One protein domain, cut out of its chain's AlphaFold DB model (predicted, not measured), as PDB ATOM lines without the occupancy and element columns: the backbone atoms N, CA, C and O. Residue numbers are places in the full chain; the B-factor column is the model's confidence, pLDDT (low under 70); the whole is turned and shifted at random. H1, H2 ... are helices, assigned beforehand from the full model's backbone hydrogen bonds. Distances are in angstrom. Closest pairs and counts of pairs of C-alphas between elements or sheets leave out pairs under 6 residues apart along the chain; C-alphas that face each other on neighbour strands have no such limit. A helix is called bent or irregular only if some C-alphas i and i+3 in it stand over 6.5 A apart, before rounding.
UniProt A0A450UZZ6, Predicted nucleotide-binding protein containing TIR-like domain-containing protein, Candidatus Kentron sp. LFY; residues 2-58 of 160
ATOM      1  N   THR A   2      53.561  -3.773  35.793       39.25
ATOM      2  CA  THR A   2      54.801  -3.973  35.009       39.25
ATOM      3  C   THR A   2      54.591  -3.936  33.486       39.25
ATOM      4  O   THR A   2      55.422  -3.392  32.772       39.25
ATOM      5  N   CYS A   3      53.447  -4.416  32.984       36.88
ATOM      6  CA  CYS A   3      53.167  -4.471  31.539       36.88
ATOM      7  C   CYS A   3      52.892  -3.082  30.913       36.88
ATOM      8  O   CYS A   3      53.352  -2.779  29.815       36.88
ATOM      9  N   LEU A   4      52.226  -2.185  31.655       45.59
ATOM     10  CA  LEU A   4      51.918  -0.816  31.205       45.59
ATOM     11  C   LEU A   4      53.176   0.052  31.035       45.59
ATOM     12  O   LEU A   4      53.237   0.891  30.137       45.59
ATOM     13  N   LYS A   5      54.181  -0.155  31.900       50.66
ATOM     14  CA  LYS A   5      55.456   0.572  31.831       50.66
ATOM     15  C   LYS A   5      56.186   0.259  30.520       50.66
ATOM     16  O   LYS A   5      56.610   1.191  29.844       50.66
ATOM     17  N   ASN A   6      56.199  -1.012  30.109       48.75
ATOM     18  CA  ASN A   6      56.838  -1.448  28.863       48.75
ATOM     19  C   ASN A   6      56.140  -0.904  27.604       48.75
ATOM     20  O   ASN A   6      56.816  -0.502  26.662       48.75
ATOM     21  N   PHE A   7      54.805  -0.831  27.587       52.91
ATOM     22  CA  PHE A   7      54.059  -0.326  26.423       52.91
ATOM     23  C   PHE A   7      54.249   1.183  26.195       52.91
ATOM     24  O   PHE A   7      54.349   1.648  25.060       52.91
ATOM     25  N   ILE A   8      54.329   1.968  27.274       56.38
ATOM     26  CA  ILE A   8      54.543   3.419  27.187       56.38
ATOM     27  C   ILE A   8      55.990   3.741  26.785       56.38
ATOM     28  O   ILE A   8      56.222   4.696  26.045       56.38
ATOM     29  N   GLU A   9      56.967   2.950  27.232       58.84
ATOM     30  CA  GLU A   9      58.384   3.171  26.908       58.84
ATOM     31  C   GLU A   9      58.747   2.840  25.453       58.84
ATOM     32  O   GLU A   9      59.655   3.466  24.907       58.84
ATOM     33  N   GLN A  10      58.008   1.934  24.805       61.66
ATOM     34  CA  GLN A  10      58.214   1.522  23.408       61.66
ATOM     35  C   GLN A  10      57.416   2.360  22.390       61.66
ATOM     36  O   GLN A  10      57.341   2.015  21.212       61.66
ATOM     37  N   ASN A  11      56.802   3.466  22.823       59.03
ATOM     38  CA  ASN A  11      55.928   4.261  21.969       59.03
ATOM     39  C   ASN A  11      56.745   5.102  20.953       59.03
ATOM     40  O   ASN A  11      57.535   5.958  21.372       59.03
ATOM     41  N   PRO A  12      56.545   4.932  19.630       56.25
ATOM     42  CA  PRO A  12      57.370   5.550  18.579       56.25
ATOM     43  C   PRO A  12      57.319   7.089  18.548       56.25
ATOM     44  O   PRO A  12      58.146   7.732  17.908       56.25
ATOM     45  N   ILE A  13      56.376   7.703  19.271       57.53
ATOM     46  CA  ILE A  13      56.186   9.159  19.326       57.53
ATOM     47  C   ILE A  13      57.124   9.822  20.358       57.53
ATOM     48  O   ILE A  13      57.311  11.037  20.321       57.53
ATOM     49  N   ARG A  14      57.761   9.047  21.256       58.50
ATOM     50  CA  ARG A  14      58.679   9.568  22.292       58.50
ATOM     51  C   ARG A  14      59.817  10.410  21.702       58.50
ATOM     52  O   ARG A  14      60.236  11.379  22.318       58.50
ATOM     53  N   HIS A  15      60.281  10.067  20.502       60.03
ATOM     54  CA  HIS A  15      61.388  10.757  19.835       60.03
ATOM     55  C   HIS A  15      61.011  12.142  19.267       60.03
ATOM     56  O   HIS A  15      61.889  12.921  18.920       60.03
ATOM     57  N   TYR A  16      59.713  12.462  19.181       62.00
ATOM     58  CA  TYR A  16      59.200  13.673  18.529       62.00
ATOM     59  C   TYR A  16      58.630  14.721  19.499       62.00
ATOM     60  O   TYR A  16      58.194  15.784  19.057       62.00
ATOM     61  N   LEU A  17      58.609  14.455  20.811       61.34
ATOM     62  CA  LEU A  17      58.033  15.360  21.811       61.34
ATOM     63  C   LEU A  17      59.082  15.800  22.846       61.34
ATOM     64  O   LEU A  17      59.778  14.948  23.391       61.34
ATOM     65  N   PRO A  18      59.162  17.105  23.176       77.06
ATOM     66  CA  PRO A  18      59.930  17.589  24.325       77.06
ATOM     67  C   PRO A  18      59.505  16.890  25.629       77.06
ATOM     68  O   PRO A  18      58.317  16.605  25.806       77.06
ATOM     69  N   GLU A  19      60.448  16.659  26.551       71.31
ATOM     70  CA  GLU A  19      60.250  15.891  27.802       71.31
ATOM     71  C   GLU A  19      59.029  16.347  28.624       71.31
ATOM     72  O   GLU A  19      58.258  15.518  29.113       71.31
ATOM     73  N   ASP A  20      58.773  17.654  28.703       75.31
ATOM     74  CA  ASP A  20      57.636  18.200  29.456       75.31
ATOM     75  C   ASP A  20      56.282  17.816  28.836       75.31
ATOM     76  O   ASP A  20      55.336  17.454  29.537       75.31
ATOM     77  N   LYS A  21      56.197  17.811  27.498       72.00
ATOM     78  CA  LYS A  21      54.990  17.385  26.770       72.00
ATOM     79  C   LYS A  21      54.797  15.872  26.840       72.00
ATOM     80  O   LYS A  21      53.663  15.396  26.851       72.00
ATOM     81  N   TRP A  22      55.890  15.112  26.896       64.12
ATOM     82  CA  TRP A  22      55.853  13.663  27.077       64.12
ATOM     83  C   TRP A  22      55.345  13.268  28.470       64.12
ATOM     84  O   TRP A  22      54.499  12.377  28.573       64.12
ATOM     85  N   ARG A  23      55.787  13.959  29.530       70.69
ATOM     86  CA  ARG A  23      55.286  13.752  30.901       70.69
ATOM     87  C   ARG A  23      53.783  13.992  31.013       70.69
ATOM     88  O   ARG A  23      53.080  13.099  31.478       70.69
ATOM     89  N   LEU A  24      53.289  15.124  30.507       69.62
ATOM     90  CA  LEU A  24      51.855  15.441  30.507       69.62
ATOM     91  C   LEU A  24      51.038  14.387  29.749       69.62
ATOM     92  O   LEU A  24      50.049  13.876  30.264       69.62
ATOM     93  N   LYS A  25      51.503  13.972  28.564       67.31
ATOM     94  CA  LYS A  25      50.829  12.943  27.761       67.31
ATOM     95  C   LYS A  25      50.829  11.568  28.436       67.31
ATOM     96  O   LYS A  25      49.881  10.803  28.272       67.31
ATOM     97  N   LYS A  26      51.882  11.233  29.187       67.38
ATOM     98  CA  LYS A  26      51.972   9.995  29.978       67.38
ATOM     99  C   LYS A  26      50.986  10.004  31.143       67.38
ATOM    100  O   LYS A  26      50.361   8.983  31.416       67.38
ATOM    101  N   GLU A  27      50.836  11.148  31.795       70.00
ATOM    102  CA  GLU A  27      49.884  11.355  32.884       70.00
ATOM    103  C   GLU A  27      48.438  11.304  32.371       70.00
ATOM    104  O   GLU A  27      47.629  10.542  32.895       70.00
ATOM    105  N   GLU A  28      48.144  11.965  31.247       69.56
ATOM    106  CA  GLU A  28      46.858  11.864  30.543       69.56
ATOM    107  C   GLU A  28      46.533  10.429  30.102       69.56
ATOM    108  O   GLU A  28      45.402   9.975  30.274       69.56
ATOM    109  N   LEU A  29      47.507   9.682  29.556       63.06
ATOM    110  CA  LEU A  29      47.305   8.274  29.194       63.06
ATOM    111  C   LEU A  29      47.012   7.415  30.425       63.06
ATOM    112  O   LEU A  29      46.131   6.561  30.363       63.06
ATOM    113  N   SER A  30      47.728   7.649  31.527       72.81
ATOM    114  CA  SER A  30      47.519   6.936  32.788       72.81
ATOM    115  C   SER A  30      46.117   7.194  33.339       72.81
ATOM    116  O   SER A  30      45.424   6.248  33.706       72.81
ATOM    117  N   ILE A  31      45.662   8.450  33.323       74.38
ATOM    118  CA  ILE A  31      44.309   8.839  33.744       74.38
ATOM    119  C   ILE A  31      43.260   8.221  32.813       74.38
ATOM    120  O   ILE A  31      42.287   7.629  33.273       74.38
ATOM    121  N   LYS A  32      43.466   8.276  31.492       74.94
ATOM    122  CA  LYS A  32      42.542   7.690  30.512       74.94
ATOM    123  C   LYS A  32      42.419   6.173  30.678       74.94
ATOM    124  O   LYS A  32      41.318   5.637  30.575       74.94
ATOM    125  N   GLN A  33      43.524   5.483  30.948       73.44
ATOM    126  CA  GLN A  33      43.547   4.042  31.204       73.44
ATOM    127  C   GLN A  33      42.857   3.691  32.526       73.44
ATOM    128  O   GLN A  33      42.054   2.761  32.546       73.44
ATOM    129  N   GLN A  34      43.109   4.454  33.595       71.44
ATOM    130  CA  GLN A  34      42.414   4.294  34.878       71.44
ATOM    131  C   GLN A  34      40.906   4.502  34.727       71.44
ATOM    132  O   GLN A  34      40.135   3.647  35.144       71.44
ATOM    133  N   ASN A  35      40.486   5.570  34.049       78.00
ATOM    134  CA  ASN A  35      39.072   5.858  33.821       78.00
ATOM    135  C   ASN A  35      38.397   4.781  32.966       78.00
ATOM    136  O   ASN A  35      37.282   4.378  33.270       78.00
ATOM    137  N   THR A  36      39.084   4.265  31.940       74.75
ATOM    138  CA  THR A  36      38.558   3.180  31.092       74.75
ATOM    139  C   THR A  36      38.409   1.875  31.882       74.75
ATOM    140  O   THR A  36      37.414   1.166  31.732       74.75
ATOM    141  N   TYR A  37      39.380   1.560  32.746       68.75
ATOM    142  CA  TYR A  37      39.315   0.406  33.642       68.75
ATOM    143  C   TYR A  37      38.153   0.535  34.631       68.75
ATOM    144  O   TYR A  37      37.352  -0.388  34.739       68.75
ATOM    145  N   LEU A  38      38.016   1.691  35.289       78.44
ATOM    146  CA  LEU A  38      36.924   1.959  36.226       78.44
ATOM    147  C   LEU A  38      35.556   1.891  35.540       78.44
ATOM    148  O   LEU A  38      34.675   1.198  36.037       78.44
ATOM    149  N   SER A  39      35.402   2.491  34.354       78.00
ATOM    150  CA  SER A  39      34.147   2.406  33.595       78.00
ATOM    151  C   SER A  39      33.814   0.978  33.153       78.00
ATOM    152  O   SER A  39      32.648   0.592  33.106       78.00
ATOM    153  N   GLY A  40      34.835   0.173  32.832       79.69
ATOM    154  CA  GLY A  40      34.654  -1.242  32.512       79.69
ATOM    155  C   GLY A  40      34.217  -2.053  33.733       79.69
ATOM    156  O   GLY A  40      33.360  -2.925  33.612       79.69
ATOM    157  N   LEU A  41      34.761  -1.726  34.907       84.81
ATOM    158  CA  LEU A  41      34.430  -2.365  36.177       84.81
ATOM    159  C   LEU A  41      32.998  -2.037  36.619       84.81
ATOM    160  O   LEU A  41      32.267  -2.937  37.023       84.81
ATOM    161  N   GLU A  42      32.570  -0.782  36.457       84.62
ATOM    162  CA  GLU A  42      31.174  -0.373  36.659       84.62
ATOM    163  C   GLU A  42      30.234  -1.104  35.697       84.62
ATOM    164  O   GLU A  42      29.259  -1.710  36.133       84.62
ATOM    165  N   SER A  43      30.571  -1.139  34.404       81.75
ATOM    166  CA  SER A  43      29.759  -1.828  33.391       81.75
ATOM    167  C   SER A  43      29.607  -3.324  33.695       81.75
ATOM    168  O   SER A  43      28.510  -3.873  33.591       81.75
ATOM    169  N   ALA A  44      30.695  -3.984  34.101       81.69
ATOM    170  CA  ALA A  44      30.673  -5.388  34.497       81.69
ATOM    171  C   ALA A  44      29.849  -5.607  35.775       81.69
ATOM    172  O   ALA A  44      29.064  -6.550  35.836       81.69
ATOM    173  N   SER A  45      29.978  -4.720  36.767       88.31
ATOM    174  CA  SER A  45      29.193  -4.781  38.004       88.31
ATOM    175  C   SER A  45      27.696  -4.679  37.724       88.31
ATOM    176  O   SER A  45      26.931  -5.489  38.236       88.31
ATOM    177  N   THR A  46      27.273  -3.731  36.885       87.44
ATOM    178  CA  THR A  46      25.858  -3.566  36.520       87.44
ATOM    179  C   THR A  46      25.316  -4.787  35.782       87.44
ATOM    180  O   THR A  46      24.206  -5.234  36.062       87.44
ATOM    181  N   LEU A  47      26.097  -5.363  34.866       91.94
ATOM    182  CA  LEU A  47      25.691  -6.557  34.125       91.94
ATOM    183  C   LEU A  47      25.534  -7.775  35.048       91.94
ATOM    184  O   LEU A  47      24.537  -8.487  34.959       91.94
ATOM    185  N   LEU A  48      26.478  -7.984  35.970       91.75
ATOM    186  CA  LEU A  48      26.397  -9.066  36.952       91.75
ATOM    187  C   LEU A  48      25.238  -8.865  37.934       91.75
ATOM    188  O   LEU A  48      24.530  -9.823  38.229       91.75
ATOM    189  N   GLN A  49      25.003  -7.634  38.395       92.19
ATOM    190  CA  GLN A  49      23.853  -7.304  39.244       92.19
ATOM    191  C   GLN A  49      22.531  -7.610  38.534       92.19
ATOM    192  O   GLN A  49      21.686  -8.285  39.108       92.19
ATOM    193  N   SER A  50      22.392  -7.225  37.261       90.94
ATOM    194  CA  SER A  50      21.211  -7.556  36.455       90.94
ATOM    195  C   SER A  50      20.987  -9.066  36.323       90.94
ATOM    196  O   SER A  50      19.843  -9.509  36.356       90.94
ATOM    197  N   MET A  51      22.050  -9.859  36.158       89.62
ATOM    198  CA  MET A  51      21.940 -11.321  36.071       89.62
ATOM    199  C   MET A  51      21.527 -11.945  37.409       89.62
ATOM    200  O   MET A  51      20.726 -12.875  37.431       89.62
ATOM    201  N   ILE A  52      22.051 -11.432  38.527       91.31
ATOM    202  CA  ILE A  52      21.660 -11.872  39.874       91.31
ATOM    203  C   ILE A  52      20.181 -11.561  40.117       91.31
ATOM    204  O   ILE A  52      19.438 -12.451  40.526       91.31
ATOM    205  N   GLU A  53      19.740 -10.341  39.803       88.88
ATOM    206  CA  GLU A  53      18.337  -9.929  39.930       88.88
ATOM    207  C   GLU A  53      17.399 -10.791  39.075       88.88
ATOM    208  O   GLU A  53      16.306 -11.150  39.514       88.88
ATOM    209  N   GLU A  54      17.816 -11.153  37.858       87.88
ATOM    210  CA  GLU A  54      17.060 -12.057  36.991       87.88
ATOM    211  C   GLU A  54      16.898 -13.437  37.641       87.88
ATOM    212  O   GLU A  54      15.782 -13.953  37.733       87.88
ATOM    213  N   ILE A  55      17.985 -14.014  38.158       86.31
ATOM    214  CA  ILE A  55      17.942 -15.306  38.847       86.31
ATOM    215  C   ILE A  55      17.025 -15.221  40.070       86.31
ATOM    216  O   ILE A  55      16.098 -16.015  40.180       86.31
ATOM    217  N   GLU A  56      17.205 -14.241  40.955       83.75
ATOM    218  CA  GLU A  56      16.374 -14.096  42.161       83.75
ATOM    219  C   GLU A  56      14.882 -13.943  41.839       83.75
ATOM    220  O   GLU A  56      14.034 -14.518  42.528       83.75
ATOM    221  N   LYS A  57      14.558 -13.210  40.770       79.12
ATOM    222  CA  LYS A  57      13.182 -12.953  40.341       79.12
ATOM    223  C   LYS A  57      12.494 -14.183  39.757       79.12
ATOM    224  O   LYS A  57      11.293 -14.351  39.961       79.12
ATOM    225  N   TYR A  58      13.217 -15.007  38.998       73.00
ATOM    226  CA  TYR A  58      12.632 -16.139  38.273       73.00
ATOM    227  C   TYR A  58      12.852 -17.500  38.952       73.00
ATOM    228  O   TYR A  58      12.157 -18.451  38.604       73.00
TER     229      TYR A  58
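AT A GLANCE: This is residues 2 to 58 of the 160 residues of the protein "Predicted nucleotide-binding protein containing TIR-like domain-containing protein" of Candidatus Kentron sp. LFY (UniProt A0A450UZZ6). One long straight helix, H3, makes the length of the model, and at its first end the short helices H1 and H2 fold back beside it, giving the shape of a hook with a long shank. Residues 34 to 58, which belong to H3, stick out free from this small hooked body. The printed part has 57 residues, with three named helices in the order H1, H2, H3 and no named strand, and its class is all helix. It is extended, with a radius of gyration of the C-alphas of 18.5 A, and its outline is a rod spanning 59 by 18 by 15 A.

HOW THE PARTS SIT: H1, residues 2 to 9, and H2, residues 12 to 16, meet only through their link, which is tight with 2 residues between them. H2 is irregular, but only just: C-alphas 12 and 15 are 6.7 A apart. Another tight link of 2 residues joins H2 to H3, residues 19 to 58. H2 and H3 are close but not clearly touching, and their closest C-alphas, those of Arg 14 and Trp 22, are 6.9 A apart. H1 and H3 are also close but not clearly touching, with the C-alphas of Ile 8 and Lys 26 closest at 7.6 A. The lines of H1 and H3 stand at a steep tilt of 42 degrees, and the two helices run opposite ways. In H3 every O i to N i+4 pair is within hydrogen-bond range, against 3 of 4 in H1 and 0 of 1 in H2, where 1 of 2 O i to N i+3 pairs is within range.

IN THESE COORDINATES: H1 begins at C-alpha 2, at (54.801, -3.973, 35.009), and is 11.4 A long from first to last C-alpha. H2 runs from Pro 12 to Tyr 16 and measures 8.3 A in the same way. H3 begins at C-alpha 19, at (60.250, 15.891, 27.802), and ends at C-alpha 58, at (12.632, -16.139, 38.273), 58.3 A away.

THE WHOLE: The two C-alphas farthest apart are those of Pro 18 and Tyr 58, at 59.7 A, while the first and last printed C-alphas are 44.0 A apart. Without residues 34 to 58, the body has 32 residues and spans 24 by 18 by 10 A. The printed part has no cut, and neither of its two links is long. The mean pLDDT of the printed part is 71.6. Confidence is under 70 at 23 residues, namely 2 to 17, 22, 24 to 26, 28 to 29 and 37; the mean is 49 for H1, 59 for H2 and 79 for H3.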